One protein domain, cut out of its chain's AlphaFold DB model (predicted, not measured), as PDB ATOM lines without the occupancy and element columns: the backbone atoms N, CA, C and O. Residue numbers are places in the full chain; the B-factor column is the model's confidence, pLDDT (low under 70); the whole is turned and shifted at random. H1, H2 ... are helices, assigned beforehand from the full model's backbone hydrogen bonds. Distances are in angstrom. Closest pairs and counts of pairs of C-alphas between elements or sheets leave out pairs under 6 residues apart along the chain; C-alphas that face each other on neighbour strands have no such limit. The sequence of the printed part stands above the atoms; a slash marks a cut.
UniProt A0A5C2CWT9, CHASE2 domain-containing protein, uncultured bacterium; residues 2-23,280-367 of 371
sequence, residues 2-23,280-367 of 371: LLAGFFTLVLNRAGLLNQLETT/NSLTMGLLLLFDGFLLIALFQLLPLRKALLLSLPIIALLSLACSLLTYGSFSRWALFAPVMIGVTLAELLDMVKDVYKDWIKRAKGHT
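AT A GLANCE: This is residues 2 to 23 and 280 to 367 of the 371 residues of the protein "CHASE2 domain-containing protein" of uncultured bacterium (UniProt A0A5C2CWT9). H3, H4 and part of H6 make an up-and-down bundle, with residues 352 to 367 sticking out as an arm. H1 lies beside H6, H2 beside H5, which joins H4 to H6. 110 residues are printed, with six named helices, H1 to H6: all helix, loose, radius of gyration of the C-alphas 16.6 A, spans 61 by 30 by 22 A.

IN THESE COORDINATES: H1, residues 2 to 13, begins at C-alpha 2 (120.963, 166.926, 178.824). H2 is 16 to 23, H3 281 to 301, H4 304 to 327, H5 330 to 335. H6, 337 to 365, 42.2 A long, ends at C-alpha 365 (147.680, 155.714, 165.244).

HOW THE PARTS SIT: H3 and H4, a hairpin, touch, the closest C-alphas, Phe 299 and Ala 307, 5.2 A apart. Every O i to N i+4 pair is within hydrogen-bond range in H1, H2, H3 and H6, 18 of 20 in H4, 0 of 2 in H5 but 2 of 3 O i to N i+3.

THE WHOLE: C-alphas 23 and 280 are 19.7 A apart across the cut; pLDDT is under 70 at 2 to 21 and 366 to 367.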
ATOM      1  N   LEU A   2     121.268 165.518 179.158       46.84
ATOM      2  CA  LEU A   2     120.963 166.926 178.824       46.84
ATOM      3  C   LEU A   2     120.489 167.112 177.374       46.84
ATOM      4  O   LEU A   2     119.573 167.887 177.139       46.84
ATOM      5  N   LEU A   3     121.042 166.351 176.422       47.81
ATOM      6  CA  LEU A   3     120.634 166.400 175.015       47.81
ATOM      7  C   LEU A   3     119.224 165.829 174.783       47.81
ATOM      8  O   LEU A   3     118.451 166.423 174.047       47.81
ATOM      9  N   ALA A   4     118.871 164.722 175.445       50.44
ATOM     10  CA  ALA A   4     117.538 164.121 175.373       50.44
ATOM     11  C   ALA A   4     116.487 164.992 176.082       50.44
ATOM     12  O   ALA A   4     115.428 165.244 175.523       50.44
ATOM     13  N   GLY A   5     116.809 165.536 177.261       53.47
ATOM     14  CA  GLY A   5     115.957 166.505 177.955       53.47
ATOM     15  C   GLY A   5     115.762 167.789 177.144       53.47
ATOM     16  O   GLY A   5     114.641 168.278 177.041       53.47
ATOM     17  N   PHE A   6     116.822 168.289 176.500       57.41
ATOM     18  CA  PHE A   6     116.755 169.422 175.575       57.41
ATOM     19  C   PHE A   6     115.947 169.086 174.317       57.41
ATOM     20  O   PHE A   6     115.140 169.900 173.893       57.41
ATOM     21  N   PHE A   7     116.092 167.886 173.754       56.00
ATOM     22  CA  PHE A   7     115.326 167.431 172.595       56.00
ATOM     23  C   PHE A   7     113.831 167.318 172.910       56.00
ATOM     24  O   PHE A   7     113.023 167.841 172.154       56.00
ATOM     25  N   THR A   8     113.451 166.753 174.059       55.62
ATOM     26  CA  THR A   8     112.053 166.731 174.520       55.62
ATOM     27  C   THR A   8     111.519 168.143 174.762       55.62
ATOM     28  O   THR A   8     110.401 168.448 174.358       55.62
ATOM     29  N   LEU A   9     112.322 169.042 175.345       58.31
ATOM     30  CA  LEU A   9     111.968 170.458 175.512       58.31
ATOM     31  C   LEU A   9     111.775 171.172 174.170       58.31
ATOM     32  O   LEU A   9     110.828 171.938 174.023       58.31
ATOM     33  N   VAL A  10     112.645 170.915 173.194       60.66
ATOM     34  CA  VAL A  10     112.569 171.484 171.845       60.66
ATOM     35  C   VAL A  10     111.374 170.918 171.086       60.66
ATOM     36  O   VAL A  10     110.636 171.695 170.498       60.66
ATOM     37  N   LEU A  11     111.120 169.609 171.141       57.31
ATOM     38  CA  LEU A  11     109.959 168.982 170.502       57.31
ATOM     39  C   LEU A  11     108.632 169.429 171.129       57.31
ATOM     40  O   LEU A  11     107.659 169.642 170.406       57.31
ATOM     41  N   ASN A  12     108.601 169.612 172.451       57.59
ATOM     42  CA  ASN A  12     107.451 170.168 173.159       57.59
ATOM     43  C   ASN A  12     107.230 171.641 172.774       57.59
ATOM     44  O   ASN A  12     106.131 172.036 172.396       57.59
ATOM     45  N   ARG A  13     108.297 172.453 172.772       58.72
ATOM     46  CA  ARG A  13     108.231 173.876 172.399       58.72
ATOM     47  C   ARG A  13     107.921 174.088 170.913       58.72
ATOM     48  O   ARG A  13     107.313 175.093 170.566       58.72
ATOM     49  N   ALA A  14     108.317 173.154 170.052       58.62
ATOM     50  CA  ALA A  14     108.004 173.153 168.626       58.62
ATOM     51  C   ALA A  14     106.586 172.636 168.317       58.62
ATOM     52  O   ALA A  14     106.186 172.643 167.158       58.62
ATOM     53  N   GLY A  15     105.832 172.157 169.316       59.44
ATOM     54  CA  GLY A  15     104.471 171.639 169.135       59.44
ATOM     55  C   GLY A  15     104.381 170.285 168.419       59.44
ATOM     56  O   GLY A  15     103.282 169.769 168.239       59.44
ATOM     57  N   LEU A  16     105.512 169.677 168.051       63.56
ATOM     58  CA  LEU A  16     105.582 168.394 167.337       63.56
ATOM     59  C   LEU A  16     105.003 167.234 168.156       63.56
ATOM     60  O   LEU A  16     104.337 166.366 167.598       63.56
ATOM     61  N   LEU A  17     105.213 167.230 169.478       63.34
ATOM     62  CA  LEU A  17     104.616 166.216 170.358       63.34
ATOM     63  C   LEU A  17     103.093 166.346 170.406       63.34
ATOM     64  O   LEU A  17     102.401 165.347 170.248       63.34
ATOM     65  N   ASN A  18     102.579 167.575 170.507       64.12
ATOM     66  CA  ASN A  18     101.139 167.835 170.487       64.12
ATOM     67  C   ASN A  18     100.516 167.443 169.137       64.12
ATOM     68  O   ASN A  18      99.406 166.918 169.098       64.12
ATOM     69  N   GLN A  19     101.217 167.656 168.019       67.81
ATOM     70  CA  GLN A  19     100.749 167.243 166.688       67.81
ATOM     71  C   GLN A  19     100.718 165.718 166.514       67.81
ATOM     72  O   GLN A  19      99.768 165.179 165.946       67.81
ATOM     73  N   LEU A  20     101.727 165.002 167.015       67.00
ATOM     74  CA  LEU A  20     101.733 163.536 167.000       67.00
ATOM     75  C   LEU A  20     100.652 162.957 167.921       67.00
ATOM     76  O   LEU A  20      99.941 162.040 167.516       67.00
ATOM     77  N   GLU A  21     100.496 163.521 169.121       68.62
ATOM     78  CA  GLU A  21      99.439 163.150 170.066       68.62
ATOM     79  C   GLU A  21      98.053 163.330 169.441       68.62
ATOM     80  O   GLU A  21      97.266 162.386 169.414       68.62
ATOM     81  N   THR A  22      97.776 164.502 168.870       71.19
ATOM     82  CA  THR A  22      96.488 164.786 168.215       71.19
ATOM     83  C   THR A  22      96.241 163.879 167.014       71.19
ATOM     84  O   THR A  22      95.152 163.328 166.890       71.19
ATOM     85  N   THR A  23      97.254 163.621 166.183       73.56
ATOM     86  CA  THR A  23      97.133 162.700 165.038       73.56
ATOM     87  C   THR A  23      96.792 161.277 165.485       73.56
ATOM     88  O   THR A  23      95.943 160.620 164.878       73.56
ATOM     89  N   ASN A 280      97.883 165.751 183.605       76.25
ATOM     90  CA  ASN A 280      98.647 166.837 184.207       76.25
ATOM     91  C   ASN A 280     100.040 166.897 183.555       76.25
ATOM     92  O   ASN A 280     100.771 165.904 183.573       76.25
ATOM     93  N   SER A 281     100.424 168.063 183.028       73.69
ATOM     94  CA  SER A 281     101.726 168.286 182.389       73.69
ATOM     95  C   SER A 281     102.900 167.878 183.281       73.69
ATOM     96  O   SER A 281     103.902 167.373 182.778       73.69
ATOM     97  N   LEU A 282     102.779 168.048 184.604       77.12
ATOM     98  CA  LEU A 282     103.804 167.609 185.552       77.12
ATOM     99  C   LEU A 282     103.910 166.081 185.600       77.12
ATOM    100  O   LEU A 282     105.009 165.543 185.506       77.12
ATOM    101  N   THR A 283     102.779 165.381 185.726       79.44
ATOM    102  CA  THR A 283     102.741 163.913 185.746       79.44
ATOM    103  C   THR A 283     103.282 163.341 184.440       79.44
ATOM    104  O   THR A 283     104.121 162.445 184.477       79.44
ATOM    105  N   MET A 284     102.885 163.912 183.299       78.44
ATOM    106  CA  MET A 284     103.444 163.554 181.992       78.44
ATOM    107  C   MET A 284     104.958 163.764 181.944       78.44
ATOM    108  O   MET A 284     105.693 162.853 181.576       78.44
ATOM    109  N   GLY A 285     105.443 164.932 182.370       75.56
ATOM    110  CA  GLY A 285     106.875 165.221 182.419       75.56
ATOM    111  C   GLY A 285     107.653 164.227 183.287       75.56
ATOM    112  O   GLY A 285     108.697 163.740 182.865       75.56
ATOM    113  N   LEU A 286     107.134 163.885 184.471       83.06
ATOM    114  CA  LEU A 286     107.764 162.926 185.383       83.06
ATOM    115  C   LEU A 286     107.812 161.508 184.803       83.06
ATOM    116  O   LEU A 286     108.856 160.864 184.895       83.06
ATOM    117  N   LEU A 287     106.726 161.038 184.182       83.88
ATOM    118  CA  LEU A 287     106.689 159.721 183.540       83.88
ATOM    119  C   LEU A 287     107.672 159.643 182.369       83.88
ATOM    120  O   LEU A 287     108.474 158.717 182.306       83.88
ATOM    121  N   LEU A 288     107.700 160.660 181.502       82.19
ATOM    122  CA  LEU A 288     108.637 160.703 180.376       82.19
ATOM    123  C   LEU A 288     110.104 160.758 180.835       82.19
ATOM    124  O   LEU A 288     110.973 160.152 180.207       82.19
ATOM    125  N   LEU A 289     110.395 161.466 181.932       83.44
ATOM    126  CA  LEU A 289     111.731 161.483 182.533       83.44
ATOM    127  C   LEU A 289     112.116 160.116 183.106       83.44
ATOM    128  O   LEU A 289     113.247 159.675 182.899       83.44
ATOM    129  N   PHE A 290     111.193 159.456 183.805       88.00
ATOM    130  CA  PHE A 290     111.404 158.120 184.354       88.00
ATOM    131  C   PHE A 290     111.667 157.089 183.248       88.00
ATOM    132  O   PHE A 290     112.666 156.370 183.313       88.00
ATOM    133  N   ASP A 291     110.848 157.080 182.195       85.38
ATOM    134  CA  ASP A 291     111.007 156.184 181.046       85.38
ATOM    135  C   ASP A 291     112.341 156.422 180.327       85.38
ATOM    136  O   ASP A 291     113.089 155.483 180.036       85.38
ATOM    137  N   GLY A 292     112.690 157.691 180.095       84.88
ATOM    138  CA  GLY A 292     113.970 158.064 179.499       84.88
ATOM    139  C   GLY A 292     115.162 157.624 180.351       84.88
ATOM    140  O   GLY A 292     116.135 157.087 179.822       84.88
ATOM    141  N   PHE A 293     115.086 157.800 181.674       88.69
ATOM    142  CA  PHE A 293     116.122 157.351 182.604       88.69
ATOM    143  C   PHE A 293     116.304 155.831 182.560       88.69
ATOM    144  O   PHE A 293     117.434 155.352 182.460       88.69
ATOM    145  N   LEU A 294     115.203 155.077 182.597       90.38
ATOM    146  CA  LEU A 294     115.227 153.619 182.594       90.38
ATOM    147  C   LEU A 294     115.841 153.064 181.299       90.38
ATOM    148  O   LEU A 294     116.655 152.139 181.354       90.38
ATOM    149  N   LEU A 295     115.516 153.660 180.148       89.56
ATOM    150  CA  LEU A 295     116.124 153.288 178.869       89.56
ATOM    151  C   LEU A 295     117.622 153.597 178.836       89.56
ATOM    152  O   LEU A 295     118.408 152.739 178.444       89.56
ATOM    153  N   ILE A 296     118.049 154.773 179.299       87.88
ATOM    154  CA  ILE A 296     119.479 155.112 179.361       87.88
ATOM    155  C   ILE A 296     120.224 154.137 180.283       87.88
ATOM    156  O   ILE A 296     121.283 153.629 179.917       87.88
ATOM    157  N   ALA A 297     119.660 153.822 181.453       89.56
ATOM    158  CA  ALA A 297     120.240 152.851 182.375       89.56
ATOM    159  C   ALA A 297     120.398 151.469 181.716       89.56
ATOM    160  O   ALA A 297     121.440 150.833 181.867       89.56
ATOM    161  N   LEU A 298     119.419 151.028 180.919       92.31
ATOM    162  CA  LEU A 298     119.504 149.779 180.158       92.31
ATOM    163  C   LEU A 298     120.708 149.763 179.200       92.31
ATOM    164  O   LEU A 298     121.431 148.767 179.147       92.31
ATOM    165  N   PHE A 299     120.948 150.861 178.475       88.81
ATOM    166  CA  PHE A 299     122.079 150.994 177.547       88.81
ATOM    167  C   PHE A 299     123.436 151.134 178.247       88.81
ATOM    168  O   PHE A 299     124.448 150.723 177.685       88.81
ATOM    169  N   GLN A 300     123.473 151.659 179.474       88.81
ATOM    170  CA  GLN A 300     124.705 151.728 180.267       88.81
ATOM    171  C   GLN A 300     125.059 150.401 180.944       88.81
ATOM    172  O   GLN A 300     126.235 150.081 181.100       88.81
ATOM    173  N   LEU A 301     124.054 149.627 181.360       93.19
ATOM    174  CA  LEU A 301     124.256 148.391 182.119       93.19
ATOM    175  C   LEU A 301     124.462 147.161 181.231       93.19
ATOM    176  O   LEU A 301     125.014 146.160 181.691       93.19
ATOM    177  N   LEU A 302     124.010 147.201 179.975       92.50
ATOM    178  CA  LEU A 302     124.044 146.052 179.078       92.50
ATOM    179  C   LEU A 302     124.848 146.331 177.805       92.50
ATOM    180  O   LEU A 302     124.817 147.435 177.270       92.50
ATOM    181  N   PRO A 303     125.502 145.304 177.231       90.75
ATOM    182  CA  PRO A 303     126.076 145.411 175.897       90.75
ATOM    183  C   PRO A 303     125.014 145.808 174.867       90.75
ATOM    184  O   PRO A 303     123.902 145.276 174.893       90.75
ATOM    185  N   LEU A 304     125.399 146.639 173.895       87.31
ATOM    186  CA  LEU A 304     124.522 147.229 172.874       87.31
ATOM    187  C   LEU A 304     123.482 146.263 172.286       87.31
ATOM    188  O   LEU A 304     122.295 146.571 172.240       87.31
ATOM    189  N   ARG A 305     123.908 145.065 171.867       89.44
ATOM    190  CA  ARG A 305     123.000 144.073 171.266       89.44
ATOM    191  C   ARG A 305     121.895 143.638 172.228       89.44
ATOM    192  O   ARG A 305     120.754 143.485 171.812       89.44
ATOM    193  N   LYS A 306     122.233 143.435 173.505       92.81
ATOM    194  CA  LYS A 306     121.269 143.046 174.540       92.81
ATOM    195  C   LYS A 306     120.371 144.220 174.912       92.81
ATOM    196  O   LYS A 306     119.168 144.023 175.013       92.81
ATOM    197  N   ALA A 307     120.942 145.417 175.057       91.88
ATOM    198  CA  ALA A 307     120.181 146.630 175.340       91.88
ATOM    199  C   ALA A 307     119.126 146.896 174.254       91.88
ATOM    200  O   ALA A 307     117.964 147.092 174.581       91.88
ATOM    201  N   LEU A 308     119.496 146.789 172.974       91.06
ATOM    202  CA  LEU A 308     118.582 147.003 171.847       91.06
ATOM    203  C   LEU A 308     117.504 145.914 171.723       91.06
ATOM    204  O   LEU A 308     116.351 146.211 171.424       91.06
ATOM    205  N   LEU A 309     117.856 144.646 171.957       93.62
ATOM    206  CA  LEU A 309     116.868 143.562 171.947       93.62
ATOM    207  C   LEU A 309     115.859 143.702 173.092       93.62
ATOM    208  O   LEU A 309     114.680 143.424 172.899       93.62
ATOM    209  N   LEU A 310     116.312 144.137 174.271       95.25
ATOM    210  CA  LEU A 310     115.451 144.327 175.437       95.25
ATOM    211  C   LEU A 310     114.684 145.648 175.403       95.25
ATOM    212  O   LEU A 310     113.595 145.712 175.969       95.25
ATOM    213  N   SER A 311     115.188 146.682 174.726       93.25
ATOM    214  CA  SER A 311     114.501 147.970 174.659       93.25
ATOM    215  C   SER A 311     113.152 147.847 173.955       93.25
ATOM    216  O   SER A 311     112.194 148.444 174.414       93.25
ATOM    217  N   LEU A 312     113.019 147.028 172.907       92.44
ATOM    218  CA  LEU A 312     111.744 146.854 172.190       92.44
ATOM    219  C   LEU A 312     110.577 146.384 173.090       92.44
ATOM    220  O   LEU A 312     109.569 147.094 173.156       92.44
ATOM    221  N   PRO A 313     110.670 145.246 173.810       94.69
ATOM    222  CA  PRO A 313     109.605 144.831 174.721       94.69
ATOM    223  C   PRO A 313     109.456 145.780 175.915       94.69
ATOM    224  O   PRO A 313     108.334 146.000 176.363       94.69
ATOM    225  N   ILE A 314     110.546 146.383 176.407       93.75
ATOM    226  CA  ILE A 314     110.483 147.361 177.503       93.75
ATOM    227  C   ILE A 314     109.684 148.597 177.084       93.75
ATOM    228  O   ILE A 314     108.804 149.013 177.824       93.75
ATOM    229  N   ILE A 315     109.919 149.145 175.890       93.75
ATOM    230  CA  ILE A 315     109.171 150.296 175.369       93.75
ATOM    231  C   ILE A 315     107.683 149.964 175.282       93.75
ATOM    232  O   ILE A 315     106.861 150.769 175.712       93.75
ATOM    233  N   ALA A 316     107.320 148.785 174.769       92.50
ATOM    234  CA  ALA A 316     105.922 148.366 174.697       92.50
ATOM    235  C   ALA A 316     105.282 148.259 176.094       92.50
ATOM    236  O   ALA A 316     104.204 148.808 176.323       92.50
ATOM    237  N   LEU A 317     105.963 147.609 177.044       94.38
ATOM    238  CA  LEU A 317     105.474 147.436 178.415       94.38
ATOM    239  C   LEU A 317     105.359 148.762 179.171       94.38
ATOM    240  O   LEU A 317     104.329 149.011 179.793       94.38
ATOM    241  N   LEU A 318     106.374 149.626 179.087       92.75
ATOM    242  CA  LEU A 318     106.349 150.957 179.696       92.75
ATOM    243  C   LEU A 318     105.255 151.818 179.074       92.75
ATOM    244  O   LEU A 318     104.496 152.443 179.799       92.75
ATOM    245  N   SER A 319     105.088 151.775 177.751       90.69
ATOM    246  CA  SER A 319     104.034 152.536 177.070       90.69
ATOM    247  C   SER A 319     102.644 152.146 177.575       90.69
ATOM    248  O   SER A 319     101.802 153.007 177.833       90.69
ATOM    249  N   LEU A 320     102.406 150.843 177.748       91.44
ATOM    250  CA  LEU A 320     101.160 150.319 178.304       91.44
ATOM    251  C   LEU A 320     100.991 150.698 179.780       91.44
ATOM    252  O   LEU A 320      99.903 151.116 180.172       91.44
ATOM    253  N   ALA A 321     102.051 150.597 180.585       91.81
ATOM    254  CA  ALA A 321     102.027 150.962 181.999       91.81
ATOM    255  C   ALA A 321     101.739 152.458 182.188       91.81
ATOM    256  O   ALA A 321     100.832 152.819 182.935       91.81
ATOM    257  N   CYS A 322     102.439 153.327 181.459       89.06
ATOM    258  CA  CYS A 322     102.242 154.774 181.479       89.06
ATOM    259  C   CYS A 322     100.834 155.161 181.002       89.06
ATOM    260  O   CYS A 322     100.194 156.017 181.618       89.06
ATOM    261  N   SER A 323     100.298 154.477 179.982       85.81
ATOM    262  CA  SER A 323      98.903 154.639 179.549       85.81
ATOM    263  C   SER A 323      97.910 154.259 180.646       85.81
ATOM    264  O   SER A 323      96.985 155.023 180.929       85.81
ATOM    265  N   LEU A 324      98.113 153.113 181.300       87.50
ATOM    266  CA  LEU A 324      97.240 152.646 182.374       87.50
ATOM    267  C   LEU A 324      97.283 153.581 183.589       87.50
ATOM    268  O   LEU A 324      96.235 153.924 184.125       87.50
ATOM    269  N   LEU A 325      98.470 154.026 183.998       87.38
ATOM    270  CA  LEU A 325      98.648 154.920 185.145       87.38
ATOM    271  C   LEU A 325      98.058 156.310 184.897       87.38
ATOM    272  O   LEU A 325      97.492 156.907 185.808       87.38
ATOM    273  N   THR A 326      98.182 156.823 183.672       82.25
ATOM    274  CA  THR A 326      97.746 158.184 183.339       82.25
ATOM    275  C   THR A 326      96.258 158.252 183.008       82.25
ATOM    276  O   THR A 326      95.586 159.208 183.388       82.25
ATOM    277  N   TYR A 327      95.731 157.249 182.299       76.94
ATOM    278  CA  TYR A 327      94.378 157.284 181.735       76.94
ATOM    279  C   TYR A 327      93.457 156.170 182.247       76.94
ATOM    280  O   TYR A 327      92.306 156.097 181.820       76.94
ATOM    281  N   GLY A 328      93.944 155.264 183.099       81.50
ATOM    282  CA  GLY A 328      93.180 154.091 183.540       81.50
ATOM    283  C   GLY A 328      92.882 153.092 182.415       81.50
ATOM    284  O   GLY A 328      92.027 152.226 182.571       81.50
ATOM    285  N   SER A 329      93.550 153.212 181.262       80.50
ATOM    286  CA  SER A 329      93.289 152.419 180.057       80.50
ATOM    287  C   SER A 329      94.576 152.182 179.275       80.50
ATOM    288  O   SER A 329      95.437 153.056 179.210       80.50
ATOM    289  N   PHE A 330      94.694 151.031 178.610       81.06
ATOM    290  CA  PHE A 330      95.814 150.726 177.711       81.06
ATOM    291  C   PHE A 330      95.706 151.391 176.339       81.06
ATOM    292  O   PHE A 330      96.654 151.351 175.566       81.06
ATOM    293  N   SER A 331      94.564 151.997 176.015       72.25
ATOM    294  CA  SER A 331      94.257 152.450 174.654       72.25
ATOM    295  C   SER A 331      95.159 153.577 174.128       72.25
ATOM    296  O   SER A 331      95.215 153.796 172.922       72.25
ATOM    297  N   ARG A 332      95.912 154.255 175.004       74.88
ATOM    298  CA  ARG A 332      96.731 155.437 174.689       74.88
ATOM    299  C   ARG A 332      98.236 155.192 174.805       74.88
ATOM    300  O   ARG A 332      99.017 156.135 174.900       74.88
ATOM    301  N   TRP A 333      98.668 153.931 174.767       83.31
ATOM    302  CA  TRP A 333     100.083 153.560 174.863       83.31
ATOM    303  C   TRP A 333     100.957 154.239 173.798       83.31
ATOM    304  O   TRP A 333     102.097 154.615 174.070       83.31
ATOM    305  N   ALA A 334     100.415 154.485 172.604       76.81
ATOM    306  CA  ALA A 334     101.169 155.108 171.523       76.81
ATOM    307  C   ALA A 334     101.479 156.600 171.741       76.81
ATOM    308  O   ALA A 334     102.245 157.159 170.965       76.81
ATOM    309  N   LEU A 335     100.950 157.246 172.788       74.38
ATOM    310  CA  LEU A 335     101.401 158.585 173.189       74.38
ATOM    311  C   LEU A 335     102.802 158.552 173.818       74.38
ATOM    312  O   LEU A 335     103.566 159.507 173.702       74.38
ATOM    313  N   PHE A 336     103.162 157.432 174.447       82.06
ATOM    314  CA  PHE A 336     104.423 157.273 175.173       82.06
ATOM    315  C   PHE A 336     105.518 156.638 174.306       82.06
ATOM    316  O   PHE A 336     106.693 157.004 174.404       82.06
ATOM    317  N   ALA A 337     105.140 155.720 173.410       86.50
ATOM    318  CA  ALA A 337     106.090 154.970 172.588       86.50
ATOM    319  C   ALA A 337     107.024 155.851 171.722       86.50
ATOM    320  O   ALA A 337     108.228 155.594 171.735       86.50
ATOM    321  N   PRO A 338     106.561 156.900 171.006       80.31
ATOM    322  CA  PRO A 338     107.420 157.700 170.130       80.31
ATOM    323  C   PRO A 338     108.556 158.409 170.867       80.31
ATOM    324  O   PRO A 338     109.673 158.466 170.356       80.31
ATOM    325  N   VAL A 339     108.300 158.911 172.081       79.19
ATOM    326  CA  VAL A 339     109.330 159.575 172.893       79.19
ATOM    327  C   VAL A 339     110.417 158.575 173.274       79.19
ATOM    328  O   VAL A 339     111.603 158.838 173.081       79.19
ATOM    329  N   MET A 340     110.019 157.392 173.738       85.06
ATOM    330  CA  MET A 340     110.942 156.316 174.091       85.06
ATOM    331  C   MET A 340     111.730 155.769 172.889       85.06
ATOM    332  O   MET A 340     112.928 155.493 172.998       85.06
ATOM    333  N   ILE A 341     111.087 155.657 171.722       86.38
ATOM    334  CA  ILE A 341     111.756 155.323 170.457       86.38
ATOM    335  C   ILE A 341     112.788 156.404 170.119       86.38
ATOM    336  O   ILE A 341     113.926 156.076 169.788       86.38
ATOM    337  N   GLY A 342     112.430 157.682 170.264       82.50
ATOM    338  CA  GLY A 342     113.337 158.810 170.056       82.50
ATOM    339  C   GLY A 342     114.569 158.759 170.961       82.50
ATOM    340  O   GLY A 342     115.687 158.914 170.473       82.50
ATOM    341  N   VAL A 343     114.386 158.470 172.255       83.31
ATOM    342  CA  VAL A 343     115.495 158.275 173.208       83.31
ATOM    343  C   VAL A 343     116.394 157.119 172.767       83.31
ATOM    344  O   VAL A 343     117.610 157.274 172.703       83.31
ATOM    345  N   THR A 344     115.804 155.985 172.387       87.38
ATOM    346  CA  THR A 344     116.552 154.808 171.917       87.38
ATOM    347  C   THR A 344     117.378 155.121 170.666       87.38
ATOM    348  O   THR A 344     118.545 154.745 170.580       87.38
ATOM    349  N   LEU A 345     116.804 155.848 169.703       85.88
ATOM    350  CA  LEU A 345     117.509 156.285 168.495       85.88
ATOM    351  C   LEU A 345     118.652 157.256 168.814       85.88
ATOM    352  O   LEU A 345     119.721 157.149 168.214       85.88
ATOM    353  N   ALA A 346     118.455 158.177 169.759       82.25
ATOM    354  CA  ALA A 346     119.494 159.114 170.178       82.25
ATOM    355  C   ALA A 346     120.702 158.390 170.795       82.25
ATOM    356  O   ALA A 346     121.836 158.645 170.388       82.25
ATOM    357  N   GLU A 347     120.462 157.434 171.696       84.75
ATOM    358  CA  GLU A 347     121.527 156.620 172.297       84.75
ATOM    359  C   GLU A 347     122.264 155.783 171.236       84.75
ATOM    360  O   GLU A 347     123.494 155.691 171.246       84.75
ATOM    361  N   LEU A 348     121.542 155.235 170.248       85.69
ATOM    362  CA  LEU A 348     122.159 154.529 169.121       85.69
ATOM    363  C   LEU A 348     123.091 155.426 168.304       85.69
ATOM    364  O   LEU A 348     124.200 155.009 167.965       85.69
ATOM    365  N   LEU A 349     122.664 156.653 168.003       85.31
ATOM    366  CA  LEU A 349     123.480 157.609 167.259       85.31
ATOM    367  C   LEU A 349     124.749 157.998 168.022       85.31
ATOM    368  O   LEU A 349     125.813 158.103 167.408       85.31
ATOM    369  N   ASP A 350     124.662 158.202 169.336       82.25
ATOM    370  CA  ASP A 350     125.825 158.574 170.143       82.25
ATOM    371  C   ASP A 350     126.836 157.424 170.253       82.25
ATOM    372  O   ASP A 350     128.031 157.641 170.034       82.25
ATOM    373  N   MET A 351     126.376 156.181 170.415       82.56
ATOM    374  CA  MET A 351     127.267 155.016 170.366       82.56
ATOM    375  C   MET A 351     127.945 154.842 169.002       82.56
ATOM    376  O   MET A 351     129.140 154.546 168.937       82.56
ATOM    377  N   VAL A 352     127.221 155.049 167.896       85.19
ATOM    378  CA  VAL A 352     127.807 154.986 166.545       85.19
ATOM    379  C   VAL A 352     128.889 156.053 166.367       85.19
ATOM    380  O   VAL A 352     129.949 155.759 165.810       85.19
ATOM    381  N   LYS A 353     128.669 157.276 166.871       85.94
ATOM    382  CA  LYS A 353     129.688 158.338 166.844       85.94
ATOM    383  C   LYS A 353     130.939 157.944 167.620       85.94
ATOM    384  O   LYS A 353     132.039 158.249 167.161       85.94
ATOM    385  N   ASP A 354     130.797 157.294 168.768       85.38
ATOM    386  CA  ASP A 354     131.946 156.904 169.583       85.38
ATOM    387  C   ASP A 354     132.748 155.768 168.939       85.38
ATOM    388  O   ASP A 354     133.970 155.877 168.824       85.38
ATOM    389  N   VAL A 355     132.076 154.764 168.364       85.50
ATOM    390  CA  VAL A 355     132.731 153.728 167.542       85.50
ATOM    391  C   VAL A 355     133.470 154.351 166.353       85.50
ATOM    392  O   VAL A 355     134.613 153.988 166.065       85.50
ATOM    393  N   TYR A 356     132.849 155.317 165.675       87.75
ATOM    394  CA  TYR A 356     133.455 156.021 164.546       87.75
ATOM    395  C   TYR A 356     134.700 156.826 164.956       87.75
ATOM    396  O   TYR A 356     135.731 156.765 164.280       87.75
ATOM    397  N   LYS A 357     134.650 157.544 166.086       88.56
ATOM    398  CA  LYS A 357     135.809 158.273 166.631       88.56
ATOM    399  C   LYS A 357     136.963 157.333 166.968       88.56
ATOM    400  O   LYS A 357     138.111 157.649 166.649       88.56
ATOM    401  N   ASP A 358     136.675 156.194 167.587       88.25
ATOM    402  CA  ASP A 358     137.692 155.200 167.936       88.25
ATOM    403  C   ASP A 358     138.321 154.571 166.693       88.25
ATOM    404  O   ASP A 358     139.542 154.403 166.633       88.25
ATOM    405  N   TRP A 359     137.516 154.298 165.665       88.88
ATOM    406  CA  TRP A 359     138.008 153.829 164.374       88.88
ATOM    407  C   TRP A 359     138.958 154.844 163.718       88.88
ATOM    408  O   TRP A 359     140.067 154.475 163.326       88.88
ATOM    409  N   ILE A 360     138.601 156.137 163.695       90.00
ATOM    410  CA  ILE A 360     139.484 157.205 163.191       90.00
ATOM    411  C   ILE A 360     140.792 157.279 163.987       90.00
ATOM    412  O   ILE A 360     141.863 157.433 163.397       90.00
ATOM    413  N   LYS A 361     140.735 157.195 165.322       89.50
ATOM    414  CA  LYS A 361     141.941 157.233 166.166       89.50
ATOM    415  C   LYS A 361     142.883 156.074 165.852       89.50
ATOM    416  O   LYS A 361     144.079 156.307 165.707       89.50
ATOM    417  N   ARG A 362     142.360 154.853 165.693       88.56
ATOM    418  CA  ARG A 362     143.159 153.674 165.311       88.56
ATOM    419  C   ARG A 362     143.761 153.821 163.915       88.56
ATOM    420  O   ARG A 362     144.938 153.526 163.735       88.56
ATOM    421  N   ALA A 363     142.994 154.347 162.959       86.31
ATOM    422  CA  ALA A 363     143.484 154.618 161.609       86.31
ATOM    423  C   ALA A 363     144.644 155.635 161.597       86.31
ATOM    424  O   ALA A 363     145.608 155.447 160.864       86.31
ATOM    425  N   LYS A 364     144.592 156.674 162.445       85.50
ATOM    426  CA  LYS A 364     145.674 157.670 162.590       85.50
ATOM    427  C   LYS A 364     146.865 157.171 163.420       85.50
ATOM    428  O   LYS A 364     147.998 157.579 163.168       85.50
ATOM    429  N   GLY A 365     146.630 156.302 164.404       74.25
ATOM    430  CA  GLY A 365     147.680 155.714 165.244       74.25
ATOM    431  C   GLY A 365     148.602 154.751 164.491       74.25
ATOM    432  O   GLY A 365     149.778 154.659 164.817       74.25
ATOM    433  N   HIS A 366     148.112 154.096 163.434       58.97
ATOM    434  CA  HIS A 366     148.923 153.214 162.584       58.97
ATOM    435  C   HIS A 366     149.760 153.936 161.510       58.97
ATOM    436  O   HIS A 366     150.471 153.279 160.758       58.97
ATOM    437  N   THR A 367     149.722 155.272 161.443       56.94
ATOM    438  CA  THR A 367     150.512 156.070 160.481       56.94
ATOM    439  C   THR A 367     151.820 156.655 161.033       56.94
ATOM    440  O   THR A 367     152.468 157.427 160.331       56.94
TER     441      THR A 367